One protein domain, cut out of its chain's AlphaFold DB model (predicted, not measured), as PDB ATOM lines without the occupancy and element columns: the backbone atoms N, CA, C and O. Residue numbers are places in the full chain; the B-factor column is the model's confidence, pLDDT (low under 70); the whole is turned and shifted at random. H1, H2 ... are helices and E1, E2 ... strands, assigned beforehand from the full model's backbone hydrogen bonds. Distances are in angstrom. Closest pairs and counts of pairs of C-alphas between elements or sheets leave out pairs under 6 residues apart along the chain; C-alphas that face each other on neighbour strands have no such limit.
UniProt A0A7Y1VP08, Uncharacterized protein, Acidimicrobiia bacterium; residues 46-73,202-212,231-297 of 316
ATOM      1  N   TYR A  46      10.133 -30.218  25.367       49.72
ATOM      2  CA  TYR A  46      11.317 -30.421  26.200       49.72
ATOM      3  C   TYR A  46      11.886 -31.850  26.164       49.72
ATOM      4  O   TYR A  46      12.724 -32.160  27.002       49.72
ATOM      5  N   GLY A  47      11.492 -32.690  25.196       58.50
ATOM      6  CA  GLY A  47      12.020 -34.057  25.036       58.50
ATOM      7  C   GLY A  47      11.876 -34.937  26.290       58.50
ATOM      8  O   GLY A  47      11.061 -34.657  27.164       58.50
ATOM      9  N   ASN A  48      12.689 -35.995  26.395       58.53
ATOM     10  CA  ASN A  48      12.845 -36.772  27.632       58.53
ATOM     11  C   ASN A  48      13.457 -35.863  28.716       58.53
ATOM     12  O   ASN A  48      14.583 -35.392  28.561       58.53
ATOM     13  N   ARG A  49      12.710 -35.630  29.802       62.03
ATOM     14  CA  ARG A  49      13.098 -34.746  30.913       62.03
ATOM     15  C   ARG A  49      13.577 -35.490  32.164       62.03
ATOM     16  O   ARG A  49      13.800 -34.811  33.158       62.03
ATOM     17  N   SER A  50      13.716 -36.822  32.144       66.12
ATOM     18  CA  SER A  50      13.980 -37.596  33.364       66.12
ATOM     19  C   SER A  50      15.439 -38.063  33.494       66.12
ATOM     20  O   SER A  50      15.970 -38.848  32.701       66.12
ATOM     21  N   ILE A  51      16.095 -37.594  34.558       68.69
ATOM     22  CA  ILE A  51      17.389 -38.086  35.054       68.69
ATOM     23  C   ILE A  51      17.268 -39.568  35.440       68.69
ATOM     24  O   ILE A  51      18.209 -40.335  35.240       68.69
ATOM     25  N   ALA A  52      16.103 -40.002  35.926       68.69
ATOM     26  CA  ALA A  52      15.834 -41.400  36.253       68.69
ATOM     27  C   ALA A  52      15.978 -42.325  35.029       68.69
ATOM     28  O   ALA A  52      16.564 -43.406  35.122       68.69
ATOM     29  N   SER A  53      15.501 -41.884  33.862       67.06
ATOM     30  CA  SER A  53      15.642 -42.623  32.603       67.06
ATOM     31  C   SER A  53      17.100 -42.662  32.128       67.06
ATOM     32  O   SER A  53      17.585 -43.705  31.684       67.06
ATOM     33  N   PHE A  54      17.848 -41.570  32.319       66.56
ATOM     34  CA  PHE A  54      19.290 -41.543  32.059       66.56
ATOM     35  C   PHE A  54      20.071 -42.511  32.965       66.56
ATOM     36  O   PHE A  54      20.908 -43.270  32.478       66.56
ATOM     37  N   LEU A  55      19.778 -42.548  34.268       71.12
ATOM     38  CA  LEU A  55      20.447 -43.452  35.211       71.12
ATOM     39  C   LEU A  55      20.170 -44.927  34.892       71.12
ATOM     40  O   LEU A  55      21.091 -45.743  34.949       71.12
ATOM     41  N   ARG A  56      18.945 -45.254  34.462       73.62
ATOM     42  CA  ARG A  56      18.604 -46.583  33.926       73.62
ATOM     43  C   ARG A  56      19.391 -46.922  32.669       73.62
ATOM     44  O   ARG A  56      19.913 -48.026  32.549       73.62
ATOM     45  N   MET A  57      19.518 -45.971  31.747       74.06
ATOM     46  CA  MET A  57      20.255 -46.162  30.498       74.06
ATOM     47  C   MET A  57      21.754 -46.404  30.731       74.06
ATOM     48  O   MET A  57      22.376 -47.169  29.998       74.06
ATOM     49  N   VAL A  58      22.328 -45.782  31.764       78.94
ATOM     50  CA  VAL A  58      23.740 -45.947  32.146       78.94
ATOM     51  C   VAL A  58      23.948 -47.158  33.077       78.94
ATOM     52  O   VAL A  58      25.082 -47.500  33.403       78.94
ATOM     53  N   GLY A  59      22.877 -47.856  33.478       76.56
ATOM     54  CA  GLY A  59      22.952 -48.998  34.395       76.56
ATOM     55  C   GLY A  59      23.365 -48.604  35.816       76.56
ATOM     56  O   GLY A  59      23.876 -49.429  36.569       76.56
ATOM     57  N   ALA A  60      23.156 -47.341  36.186       74.00
ATOM     58  CA  ALA A  60      23.476 -46.782  37.495       74.00
ATOM     59  C   ALA A  60      22.343 -47.007  38.519       74.00
ATOM     60  O   ALA A  60      22.129 -46.183  39.404       74.00
ATOM     61  N   GLU A  61      21.614 -48.121  38.404       77.31
ATOM     62  CA  GLU A  61      20.650 -48.593  39.401       77.31
ATOM     63  C   GLU A  61      21.072 -49.980  39.903       77.31
ATOM     64  O   GLU A  61      21.417 -50.866  39.122       77.31
ATOM     65  N   MET A  62      21.077 -50.174  41.223       78.31
ATOM     66  CA  MET A  62      21.387 -51.460  41.847       78.31
ATOM     67  C   MET A  62      20.237 -51.853  42.777       78.31
ATOM     68  O   MET A  62      19.817 -51.026  43.589       78.31
ATOM     69  N   PRO A  63      19.725 -53.094  42.703       79.06
ATOM     70  CA  PRO A  63      18.703 -53.549  43.632       79.06
ATOM     71  C   PRO A  63      19.297 -53.661  45.041       79.06
ATOM     72  O   PRO A  63      20.318 -54.320  45.244       79.06
ATOM     73  N   SER A  64      18.643 -53.047  46.025       74.25
ATOM     74  CA  SER A  64      18.992 -53.181  47.439       74.25
ATOM     75  C   SER A  64      17.835 -53.820  48.210       74.25
ATOM     76  O   SER A  64      16.675 -53.449  48.059       74.25
ATOM     77  N   ASN A  65      18.153 -54.804  49.053       76.81
ATOM     78  CA  ASN A  65      17.193 -55.417  49.985       76.81
ATOM     79  C   ASN A  65      17.238 -54.764  51.381       76.81
ATOM     80  O   ASN A  65      16.542 -55.207  52.291       76.81
ATOM     81  N   SER A  66      18.104 -53.764  51.569       78.56
ATOM     82  CA  SER A  66      18.332 -53.094  52.851       78.56
ATOM     83  C   SER A  66      17.535 -51.792  52.928       78.56
ATOM     84  O   SER A  66      17.609 -50.972  52.018       78.56
ATOM     85  N   ASP A  67      16.847 -51.579  54.051       76.50
ATOM     86  CA  ASP A  67      16.148 -50.329  54.413       76.50
ATOM     87  C   ASP A  67      17.119 -49.227  54.896       76.50
ATOM     88  O   ASP A  67      16.711 -48.171  55.361       76.50
ATOM     89  N   LEU A  68      18.431 -49.460  54.810       80.69
ATOM     90  CA  LEU A  68      19.467 -48.464  55.079       80.69
ATOM     91  C   LEU A  68      20.642 -48.675  54.128       80.69
ATOM     92  O   LEU A  68      21.134 -49.799  53.975       80.69
ATOM     93  N   ILE A  69      21.121 -47.584  53.541       81.94
ATOM     94  CA  ILE A  69      22.387 -47.546  52.814       81.94
ATOM     95  C   ILE A  69      23.410 -46.921  53.748       81.94
ATOM     96  O   ILE A  69      23.218 -45.800  54.209       81.94
ATOM     97  N   LYS A  70      24.488 -47.655  54.029       86.12
ATOM     98  CA  LYS A  70      25.621 -47.154  54.809       86.12
ATOM     99  C   LYS A  70      26.860 -47.130  53.942       86.12
ATOM    100  O   LYS A  70      27.130 -48.101  53.237       86.12
ATOM    101  N   TRP A  71      27.613 -46.047  54.019       84.62
ATOM    102  CA  TRP A  71      28.910 -45.943  53.367       84.62
ATOM    103  C   TRP A  71      29.925 -45.341  54.328       84.62
ATOM    104  O   TRP A  71      29.574 -44.607  55.250       84.62
ATOM    105  N   ALA A  72      31.186 -45.694  54.117       82.12
ATOM    106  CA  ALA A  72      32.307 -45.101  54.819       82.12
ATOM    107  C   ALA A  72      33.034 -44.171  53.850       82.12
ATOM    108  O   ALA A  72      33.377 -44.578  52.737       82.12
ATOM    109  N   GLU A  73      33.263 -42.929  54.255       78.06
ATOM    110  CA  GLU A  73      34.207 -42.061  53.562       78.06
ATOM    111  C   GLU A  73      35.541 -42.121  54.291       78.06
ATOM    112  O   GLU A  73      35.620 -41.879  55.500       78.06
ATOM    113  N   ILE A 202      13.241 -43.887  50.764       84.50
ATOM    114  CA  ILE A 202      11.806 -43.619  50.928       84.50
ATOM    115  C   ILE A 202      10.974 -44.405  49.917       84.50
ATOM    116  O   ILE A 202      11.404 -44.679  48.798       84.50
ATOM    117  N   ILE A 203       9.750 -44.753  50.312       87.00
ATOM    118  CA  ILE A 203       8.801 -45.474  49.462       87.00
ATOM    119  C   ILE A 203       7.815 -44.471  48.863       87.00
ATOM    120  O   ILE A 203       7.033 -43.860  49.590       87.00
ATOM    121  N   ILE A 204       7.806 -44.361  47.535       85.62
ATOM    122  CA  ILE A 204       6.840 -43.555  46.779       85.62
ATOM    123  C   ILE A 204       5.757 -44.488  46.229       85.62
ATOM    124  O   ILE A 204       6.059 -45.543  45.673       85.62
ATOM    125  N   LYS A 205       4.484 -44.115  46.400       86.12
ATOM    126  CA  LYS A 205       3.328 -44.866  45.886       86.12
ATOM    127  C   LYS A 205       2.430 -43.922  45.094       86.12
ATOM    128  O   LYS A 205       2.051 -42.884  45.622       86.12
ATOM    129  N   ASP A 206       2.048 -44.323  43.886       83.25
ATOM    130  CA  ASP A 206       0.996 -43.670  43.103       83.25
ATOM    131  C   ASP A 206       0.014 -44.727  42.562       83.25
ATOM    132  O   ASP A 206       0.370 -45.903  42.425       83.25
ATOM    133  N   LYS A 207      -1.242 -44.342  42.312       82.62
ATOM    134  CA  LYS A 207      -2.302 -45.238  41.828       82.62
ATOM    135  C   LYS A 207      -3.121 -44.564  40.733       82.62
ATOM    136  O   LYS A 207      -3.874 -43.632  40.996       82.62
ATOM    137  N   TYR A 208      -3.089 -45.152  39.540       76.50
ATOM    138  CA  TYR A 208      -4.039 -44.859  38.471       76.50
ATOM    139  C   TYR A 208      -5.166 -45.902  38.454       76.50
ATOM    140  O   TYR A 208      -4.914 -47.106  38.522       76.50
ATOM    141  N   SER A 209      -6.424 -45.459  38.391       77.62
ATOM    142  CA  SER A 209      -7.580 -46.349  38.223       77.62
ATOM    143  C   SER A 209      -8.644 -45.706  37.343       77.62
ATOM    144  O   SER A 209      -9.017 -44.560  37.587       77.62
ATOM    145  N   VAL A 210      -9.172 -46.464  36.382       65.56
ATOM    146  CA  VAL A 210     -10.286 -46.059  35.512       65.56
ATOM    147  C   VAL A 210     -11.572 -46.722  35.998       65.56
ATOM    148  O   VAL A 210     -11.573 -47.910  36.322       65.56
ATOM    149  N   SER A 211     -12.668 -45.963  36.072       66.12
ATOM    150  CA  SER A 211     -13.984 -46.494  36.450       66.12
ATOM    151  C   SER A 211     -14.823 -46.819  35.208       66.12
ATOM    152  O   SER A 211     -14.818 -46.077  34.228       66.12
ATOM    153  N   GLY A 212     -15.528 -47.954  35.235       61.84
ATOM    154  CA  GLY A 212     -16.090 -48.616  34.049       61.84
ATOM    155  C   GLY A 212     -17.149 -47.862  33.231       61.84
ATOM    156  O   GLY A 212     -17.503 -48.362  32.168       61.84
ATOM    157  N   GLY A 231      -5.767 -46.401  11.945       47.34
ATOM    158  CA  GLY A 231      -6.060 -47.085  13.204       47.34
ATOM    159  C   GLY A 231      -6.552 -46.120  14.282       47.34
ATOM    160  O   GLY A 231      -6.146 -44.960  14.327       47.34
ATOM    161  N   TYR A 232      -7.419 -46.615  15.167       45.84
ATOM    162  CA  TYR A 232      -7.856 -45.905  16.368       45.84
ATOM    163  C   TYR A 232      -6.919 -46.263  17.527       45.84
ATOM    164  O   TYR A 232      -6.870 -47.422  17.943       45.84
ATOM    165  N   LEU A 233      -6.162 -45.292  18.046       43.09
ATOM    166  CA  LEU A 233      -5.253 -45.505  19.174       43.09
ATOM    167  C   LEU A 233      -5.876 -44.948  20.466       43.09
ATOM    168  O   LEU A 233      -6.156 -43.757  20.573       43.09
ATOM    169  N   TRP A 234      -6.105 -45.828  21.444       51.72
ATOM    170  CA  TRP A 234      -6.590 -45.496  22.787       51.72
ATOM    171  C   TRP A 234      -5.604 -44.537  23.476       51.72
ATOM    172  O   TRP A 234      -4.471 -44.909  23.779       51.72
ATOM    173  N   TYR A 235      -6.032 -43.314  23.790       49.47
ATOM    174  CA  TYR A 235      -5.207 -42.330  24.495       49.47
ATOM    175  C   TYR A 235      -5.331 -42.515  26.026       49.47
ATOM    176  O   TYR A 235      -6.160 -41.880  26.670       49.47
ATOM    177  N   LEU A 236      -4.509 -43.378  26.645       55.97
ATOM    178  CA  LEU A 236      -4.307 -43.395  28.112       55.97
ATOM    179  C   LEU A 236      -3.383 -42.236  28.523       55.97
ATOM    180  O   LEU A 236      -2.397 -42.443  29.230       55.97
ATOM    181  N   LYS A 237      -3.689 -40.998  28.099       58.88
ATOM    182  CA  LYS A 237      -2.925 -39.798  28.504       58.88
ATOM    183  C   LYS A 237      -2.762 -39.767  30.014       58.88
ATOM    184  O   LYS A 237      -1.677 -39.549  30.520       58.88
ATOM    185  N   SER A 238      -3.834 -40.085  30.732       58.69
ATOM    186  CA  SER A 238      -3.844 -40.074  32.189       58.69
ATOM    187  C   SER A 238      -2.986 -41.178  32.827       58.69
ATOM    188  O   SER A 238      -2.488 -40.969  33.930       58.69
ATOM    189  N   GLU A 239      -2.759 -42.319  32.165       69.00
ATOM    190  CA  GLU A 239      -1.779 -43.313  32.640       69.00
ATOM    191  C   GLU A 239      -0.348 -42.812  32.403       69.00
ATOM    192  O   GLU A 239       0.498 -42.869  33.292       69.00
ATOM    193  N   HIS A 240      -0.075 -42.271  31.215       72.31
ATOM    194  CA  HIS A 240       1.236 -41.710  30.906       72.31
ATOM    195  C   HIS A 240       1.572 -40.523  31.821       72.31
ATOM    196  O   HIS A 240       2.660 -40.462  32.381       72.31
ATOM    197  N   ASP A 241       0.609 -39.637  32.077       71.38
ATOM    198  CA  ASP A 241       0.756 -38.493  32.975       71.38
ATOM    199  C   ASP A 241       0.970 -38.926  34.431       71.38
ATOM    200  O   ASP A 241       1.735 -38.290  35.154       71.38
ATOM    201  N   THR A 242       0.318 -40.002  34.891       72.06
ATOM    202  CA  THR A 242       0.566 -40.542  36.242       72.06
ATOM    203  C   THR A 242       1.947 -41.180  36.342       72.06
ATOM    204  O   THR A 242       2.656 -40.950  37.319       72.06
ATOM    205  N   ARG A 243       2.409 -41.875  35.297       77.50
ATOM    206  CA  ARG A 243       3.792 -42.364  35.230       77.50
ATOM    207  C   ARG A 243       4.814 -41.225  35.227       77.50
ATOM    208  O   ARG A 243       5.791 -41.301  35.964       77.50
ATOM    209  N   LEU A 244       4.582 -40.165  34.454       78.31
ATOM    210  CA  LEU A 244       5.457 -38.991  34.429       78.31
ATOM    211  C   LEU A 244       5.512 -38.292  35.791       78.31
ATOM    212  O   LEU A 244       6.590 -37.906  36.230       78.31
ATOM    213  N   ARG A 245       4.377 -38.171  36.495       80.81
ATOM    214  CA  ARG A 245       4.360 -37.645  37.871       80.81
ATOM    215  C   ARG A 245       5.140 -38.528  38.831       80.81
ATOM    216  O   ARG A 245       5.838 -38.003  39.686       80.81
ATOM    217  N   PHE A 246       5.047 -39.848  38.696       84.38
ATOM    218  CA  PHE A 246       5.844 -40.759  39.511       84.38
ATOM    219  C   PHE A 246       7.351 -40.563  39.283       84.38
ATOM    220  O   PHE A 246       8.108 -40.533  40.252       84.38
ATOM    221  N   GLU A 247       7.792 -40.397  38.032       82.31
ATOM    222  CA  GLU A 247       9.200 -40.101  37.729       82.31
ATOM    223  C   GLU A 247       9.632 -38.734  38.285       82.31
ATOM    224  O   GLU A 247      10.683 -38.642  38.915       82.31
ATOM    225  N   ASP A 248       8.792 -37.704  38.156       83.44
ATOM    226  CA  ASP A 248       9.043 -36.377  38.738       83.44
ATOM    227  C   ASP A 248       9.112 -36.426  40.276       83.44
ATOM    228  O   ASP A 248       9.997 -35.833  40.893       83.44
ATOM    229  N   TYR A 249       8.240 -37.203  40.927       85.81
ATOM    230  CA  TYR A 249       8.298 -37.429  42.374       85.81
ATOM    231  C   TYR A 249       9.555 -38.174  42.806       85.81
ATOM    232  O   TYR A 249      10.106 -37.858  43.857       85.81
ATOM    233  N   LEU A 250      10.032 -39.133  42.013       84.75
ATOM    234  CA  LEU A 250      11.292 -39.815  42.290       84.75
ATOM    235  C   LEU A 250      12.462 -38.824  42.251       84.75
ATOM    236  O   LEU A 250      13.290 -38.819  43.158       84.75
ATOM    237  N   GLU A 251      12.516 -37.957  41.243       83.62
ATOM    238  CA  GLU A 251      13.613 -36.999  41.077       83.62
ATOM    239  C   GLU A 251      13.583 -35.879  42.114       83.62
ATOM    240  O   GLU A 251      14.593 -35.595  42.761       83.62
ATOM    241  N   THR A 252      12.415 -35.276  42.323       84.00
ATOM    242  CA  THR A 252      12.237 -34.230  43.336       84.00
ATOM    243  C   THR A 252      12.498 -34.760  44.742       84.00
ATOM    244  O   THR A 252      13.139 -34.069  45.535       84.00
ATOM    245  N   ALA A 253      12.117 -36.007  45.040       85.62
ATOM    246  CA  ALA A 253      12.461 -36.646  46.304       85.62
ATOM    247  C   ALA A 253      13.976 -36.802  46.501       85.62
ATOM    248  O   ALA A 253      14.469 -36.541  47.593       85.62
ATOM    249  N   MET A 254      14.737 -37.179  45.469       82.88
ATOM    250  CA  MET A 254      16.200 -37.300  45.596       82.88
ATOM    251  C   MET A 254      16.882 -35.949  45.859       82.88
ATOM    252  O   MET A 254      17.932 -35.894  46.503       82.88
ATOM    253  N   LEU A 255      16.301 -34.847  45.382       84.69
ATOM    254  CA  LEU A 255      16.865 -33.506  45.552       84.69
ATOM    255  C   LEU A 255      16.474 -32.855  46.886       84.69
ATOM    256  O   LEU A 255      17.346 -32.330  47.581       84.69
ATOM    257  N   GLU A 256      15.189 -32.910  47.235       85.00
ATOM    258  CA  GLU A 256      14.571 -32.081  48.283       85.00
ATOM    259  C   GLU A 256      14.198 -32.867  49.549       85.00
ATOM    260  O   GLU A 256      13.708 -32.274  50.507       85.00
ATOM    261  N   ALA A 257      14.388 -34.192  49.603       85.38
ATOM    262  CA  ALA A 257      14.053 -34.938  50.815       85.38
ATOM    263  C   ALA A 257      14.833 -34.426  52.041       85.38
ATOM    264  O   ALA A 257      16.024 -34.107  51.974       85.38
ATOM    265  N   VAL A 258      14.129 -34.357  53.170       85.81
ATOM    266  CA  VAL A 258      14.661 -33.940  54.469       85.81
ATOM    267  C   VAL A 258      14.287 -35.011  55.497       85.81
ATOM    268  O   VAL A 258      13.146 -35.495  55.479       85.81
ATOM    269  N   PRO A 259      15.207 -35.400  56.395       86.75
ATOM    270  CA  PRO A 259      14.887 -36.302  57.489       86.75
ATOM    271  C   PRO A 259      13.900 -35.656  58.469       86.75
ATOM    272  O   PRO A 259      13.865 -34.443  58.667       86.75
ATOM    273  N   ALA A 260      13.074 -36.481  59.103       83.75
ATOM    274  CA  ALA A 260      12.114 -36.029  60.097       83.75
ATOM    275  C   ALA A 260      12.821 -35.671  61.416       83.75
ATOM    276  O   ALA A 260      13.486 -36.517  62.025       83.75
ATOM    277  N   ASP A 261      12.612 -34.440  61.886       84.12
ATOM    278  CA  ASP A 261      13.059 -33.994  63.206       84.12
ATOM    279  C   ASP A 261      12.343 -34.750  64.337       84.12
ATOM    280  O   ASP A 261      11.215 -35.240  64.179       84.12
ATOM    281  N   ALA A 262      12.987 -34.805  65.506       84.50
ATOM    282  CA  ALA A 262      12.384 -35.358  66.716       84.50
ATOM    283  C   ALA A 262      11.103 -34.597  67.089       84.50
ATOM    284  O   ALA A 262      11.074 -33.365  67.094       84.50
ATOM    285  N   GLY A 263      10.048 -35.338  67.422       81.00
ATOM    286  CA  GLY A 263       8.742 -34.785  67.777       81.00
ATOM    287  C   GLY A 263       8.002 -34.100  66.621       81.00
ATOM    288  O   GLY A 263       7.052 -33.357  66.868       81.00
ATOM    289  N   SER A 264       8.423 -34.316  65.369       84.62
ATOM    290  CA  SER A 264       7.699 -33.819  64.199       84.62
ATOM    291  C   SER A 264       6.428 -34.638  63.951       84.62
ATOM    292  O   SER A 264       6.422 -35.862  64.075       84.62
ATOM    293  N   GLY A 265       5.349 -33.985  63.507       83.00
ATOM    294  CA  GLY A 265       4.098 -34.688  63.187       83.00
ATOM    295  C   GLY A 265       4.246 -35.720  62.057       83.00
ATOM    296  O   GLY A 265       3.537 -36.725  62.038       83.00
ATOM    297  N   ALA A 266       5.199 -35.509  61.141       80.38
ATOM    298  CA  ALA A 266       5.569 -36.493  60.123       80.38
ATOM    299  C   ALA A 266       6.290 -37.704  60.738       80.38
ATOM    300  O   ALA A 266       5.994 -38.845  60.381       80.38
ATOM    301  N   GLY A 267       7.196 -37.462  61.691       81.75
ATOM    302  CA  GLY A 267       7.827 -38.502  62.491       81.75
ATOM    303  C   GLY A 267       6.793 -39.340  63.235       81.75
ATOM    304  O   GLY A 267       6.814 -40.562  63.123       81.75
ATOM    305  N   ASP A 268       5.846 -38.700  63.917       84.81
ATOM    306  CA  ASP A 268       4.845 -39.399  64.730       84.81
ATOM    307  C   ASP A 268       3.947 -40.315  63.893       84.81
ATOM    308  O   ASP A 268       3.704 -41.466  64.261       84.81
ATOM    309  N   LEU A 269       3.512 -39.837  62.721       85.19
ATOM    310  CA  LEU A 269       2.697 -40.615  61.791       85.19
ATOM    311  C   LEU A 269       3.448 -41.842  61.250       85.19
ATOM    312  O   LEU A 269       2.872 -42.924  61.160       85.19
ATOM    313  N   LEU A 270       4.720 -41.674  60.880       83.62
ATOM    314  CA  LEU A 270       5.516 -42.728  60.244       83.62
ATOM    315  C   LEU A 270       6.086 -43.742  61.253       83.62
ATOM    316  O   LEU A 270       6.209 -44.914  60.907       83.62
ATOM    317  N   GLN A 271       6.389 -43.334  62.496       83.56
ATOM    318  CA  GLN A 271       6.808 -44.253  63.579       83.56
ATOM    319  C   GLN A 271       5.619 -44.877  64.319       83.56
ATOM    320  O   GLN A 271       5.810 -45.806  65.101       83.56
ATOM    321  N   GLY A 272       4.398 -44.372  64.106       84.12
ATOM    322  CA  GLY A 272       3.216 -44.794  64.858       84.12
ATOM    323  C   GLY A 272       3.281 -44.408  66.341       84.12
ATOM    324  O   GLY A 272       2.766 -45.137  67.188       84.12
ATOM    325  N   THR A 273       3.945 -43.296  66.667       82.12
ATOM    326  CA  THR A 273       4.128 -42.809  68.042       82.12
ATOM    327  C   THR A 273       3.082 -41.755  68.412       82.12
ATOM    328  O   THR A 273       2.383 -41.207  67.563       82.12
ATOM    329  N   ALA A 274       2.946 -41.467  69.710       84.06
ATOM    330  CA  ALA A 274       2.122 -40.352  70.173       84.06
ATOM    331  C   ALA A 274       2.689 -39.001  69.690       84.06
ATOM    332  O   ALA A 274       3.879 -38.901  69.394       84.06
ATOM    333  N   ALA A 275       1.842 -37.968  69.648       85.00
ATOM    334  CA  ALA A 275       2.238 -36.627  69.221       85.00
ATOM    335  C   ALA A 275       3.436 -36.098  70.035       85.00
ATOM    336  O   ALA A 275       3.379 -36.053  71.266       85.00
ATOM    337  N   GLY A 276       4.503 -35.691  69.348       81.44
ATOM    338  CA  GLY A 276       5.742 -35.182  69.931       81.44
ATOM    339  C   GLY A 276       6.700 -36.254  70.465       81.44
ATOM    340  O   GLY A 276       7.669 -35.893  71.131       81.44
ATOM    341  N   ALA A 277       6.447 -37.545  70.218       83.12
ATOM    342  CA  ALA A 277       7.239 -38.650  70.773       83.12
ATOM    343  C   ALA A 277       8.148 -39.360  69.753       83.12
ATOM    344  O   ALA A 277       8.884 -40.272  70.133       83.12
ATOM    345  N   SER A 278       8.108 -38.971  68.477       84.69
ATOM    346  CA  SER A 278       8.999 -39.515  67.449       84.69
ATOM    347  C   SER A 278      10.465 -39.147  67.678       84.69
ATOM    348  O   SER A 278      10.816 -38.040  68.092       84.69
ATOM    349  N   LEU A 279      11.343 -40.096  67.373       80.94
ATOM    350  CA  LEU A 279      12.792 -39.930  67.413       80.94
ATOM    351  C   LEU A 279      13.293 -39.315  66.089       80.94
ATOM    352  O   LEU A 279      12.738 -39.602  65.026       80.94
ATOM    353  N   ALA A 280      14.345 -38.494  66.137       78.44
ATOM    354  CA  ALA A 280      14.922 -37.870  64.940       78.44
ATOM    355  C   ALA A 280      15.555 -38.902  63.987       78.44
ATOM    356  O   ALA A 280      16.052 -39.937  64.432       78.44
ATOM    357  N   ASN A 281      15.591 -38.576  62.690       71.69
ATOM    358  CA  ASN A 281      16.366 -39.274  61.646       71.69
ATOM    359  C   ASN A 281      16.017 -40.760  61.431       71.69
ATOM    360  O   ASN A 281      16.798 -41.516  60.861       71.69
ATOM    361  N   LEU A 282      14.838 -41.198  61.874       76.62
ATOM    362  CA  LEU A 282      14.335 -42.558  61.624       76.62
ATOM    363  C   LEU A 282      13.365 -42.628  60.442       76.62
ATOM    364  O   LEU A 282      13.081 -43.715  59.942       76.62
ATOM    365  N   ASN A 283      12.880 -41.473  59.981       79.62
ATOM    366  CA  ASN A 283      12.016 -41.339  58.814       79.62
ATOM    367  C   ASN A 283      12.460 -40.165  57.949       79.62
ATOM    368  O   ASN A 283      13.045 -39.214  58.458       79.62
ATOM    369  N   GLY A 284      12.090 -40.208  56.669       80.81
ATOM    370  CA  GLY A 284      12.624 -39.296  55.659       80.81
ATOM    371  C   GLY A 284      13.961 -39.801  55.112       80.81
ATOM    372  O   GLY A 284      14.615 -40.636  55.733       80.81
ATOM    373  N   SER A 285      14.308 -39.336  53.914       85.38
ATOM    374  CA  SER A 285      15.601 -39.583  53.270       85.38
ATOM    375  C   SER A 285      16.402 -38.293  53.300       85.38
ATOM    376  O   SER A 285      15.830 -37.204  53.257       85.38
ATOM    377  N   ASP A 286      17.719 -38.422  53.272       84.75
ATOM    378  CA  ASP A 286      18.614 -37.293  53.087       84.75
ATOM    379  C   ASP A 286      18.717 -36.976  51.591       84.75
ATOM    380  O   ASP A 286      19.311 -37.738  50.821       84.75
ATOM    381  N   GLY A 287      18.088 -35.876  51.173       84.06
ATOM    382  CA  GLY A 287      18.171 -35.338  49.817       84.06
ATOM    383  C   GLY A 287      19.464 -34.557  49.577       84.06
ATOM    384  O   GLY A 287      20.151 -34.127  50.509       84.06
ATOM    385  N   VAL A 288      19.805 -34.338  48.305       83.56
ATOM    386  CA  VAL A 288      21.059 -33.669  47.913       83.56
ATOM    387  C   VAL A 288      21.196 -32.277  48.542       83.56
ATOM    388  O   VAL A 288      22.270 -31.947  49.053       83.56
ATOM    389  N   PHE A 289      20.140 -31.458  48.549       82.19
ATOM    390  CA  PHE A 289      20.224 -30.100  49.102       82.19
ATOM    391  C   PHE A 289      20.392 -30.090  50.619       82.19
ATOM    392  O   PHE A 289      21.202 -29.314  51.136       82.19
ATOM    393  N   TYR A 290      19.702 -30.992  51.321       83.81
ATOM    394  CA  TYR A 290      19.856 -31.172  52.761       83.81
ATOM    395  C   TYR A 290      21.301 -31.548  53.115       83.81
ATOM    396  O   TYR A 290      21.944 -30.877  53.927       83.81
ATOM    397  N   VAL A 291      21.860 -32.551  52.431       81.94
ATOM    398  CA  VAL A 291      23.229 -33.027  52.670       81.94
ATOM    399  C   VAL A 291      24.264 -31.951  52.342       81.94
ATOM    400  O   VAL A 291      25.187 -31.735  53.122       81.94
ATOM    401  N   VAL A 292      24.127 -31.236  51.222       80.94
ATOM    402  CA  VAL A 292      25.058 -30.157  50.844       80.94
ATOM    403  C   VAL A 292      25.014 -28.998  51.844       80.94
ATOM    404  O   VAL A 292      26.071 -28.474  52.213       80.94
ATOM    405  N   GLY A 293      23.815 -28.639  52.317       77.00
ATOM    406  CA  GLY A 293      23.599 -27.658  53.379       77.00
ATOM    407  C   GLY A 293      24.300 -28.046  54.675       77.00
ATOM    408  O   GLY A 293      25.100 -27.276  55.209       77.00
ATOM    409  N   ASN A 294      24.060 -29.271  55.139       77.56
ATOM    410  CA  ASN A 294      24.580 -29.759  56.412       77.56
ATOM    411  C   ASN A 294      26.097 -30.024  56.371       77.56
ATOM    412  O   ASN A 294      26.811 -29.762  57.337       77.56
ATOM    413  N   ARG A 295      26.623 -30.483  55.225       71.75
ATOM    414  CA  ARG A 295      28.061 -30.746  55.014       71.75
ATOM    415  C   ARG A 295      28.874 -29.486  54.698       71.75
ATOM    416  O   ARG A 295      30.082 -29.580  54.488       71.75
ATOM    417  N   GLY A 296      28.243 -28.308  54.677       58.88
ATOM    418  CA  GLY A 296      28.930 -27.023  54.545       58.88
ATOM    419  C   GLY A 296      29.559 -26.779  53.171       58.88
ATOM    420  O   GLY A 296      30.442 -25.931  53.053       58.88
ATOM    421  N   ASN A 297      29.099 -27.478  52.128       56.47
ATOM    422  CA  ASN A 297      29.551 -27.264  50.747       56.47
ATOM    423  C   ASN A 297      28.723 -26.174  50.036       56.47
ATOM    424  O   ASN A 297      28.650 -26.119  48.809       56.47
TER     425      ASN A 297
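Overview. This is residues 46 to 73, 202 to 212 and 231 to 297 of the 316 residues of an uncharacterized protein of Acidimicrobiia bacterium (UniProt A0A7Y1VP08). One long helix, H2, is the backbone of a loose, open model: the short helix H1 crosses its later half, the short helix H4 packs at its last residues and runs nearly the same way, and H3 with its loops lies beyond that end. Residues 231 to 236 form a tail before H2, residues 202 to 212 are a drawn-out stretch, and residues 54 to 59 stick out. The printed part has 106 residues, with four named helices and one named strand in the order H1, E1, H2, H3, H4; under half of the residues are in these elements, which are mostly helix. The whole is loose, with a radius of gyration of the C-alphas of 18.1 A, and elongated, with spans of 59 by 38 by 28 A.

Along the chain. H2, residues 237 to 256, is 27.5 A long, from C-alpha 237 at (-2.925, -39.798, 28.504) to C-alpha 256 at (14.571, -32.081, 48.283). H1 is residues 51 to 57, H3 residues 265 to 271, and H4 residues 288 to 294, ending at C-alpha 294 at (24.580, -29.759, 56.412). Strand E1, residues 69 to 73, is 13.1 A long.

Arrangement. H2 touches H1 with residues 247 to 251 alone, about perpendicular at 79 degrees; the closest C-alphas, those of Glu 251 and Ala 52, are 6.9 A apart. H2 touches H4 with residues 254 to 256 alone, the same way at a shallow tilt of 20 degrees; the closest C-alphas, those of Leu 255 and Val 288, are 4.8 A apart. H3 touches no helix. E1 pairs with no named strand. In H1, H2, H3 and H4 every O i to N i+4 pair is within hydrogen-bond range.

Size, cuts and confidence. The C-alphas of Gly 231 and Ala 277, the two farthest apart, are 59.7 A apart. Residues 74 to 201 and 213 to 230 are not printed, with C-alpha gaps of 22.6 A and 23.2 A. The links H1 to E1 and H3 to H4 are long. Residues 46 to 54, 210 to 212, 231 to 239 and 296 to 297 have pLDDT under 70.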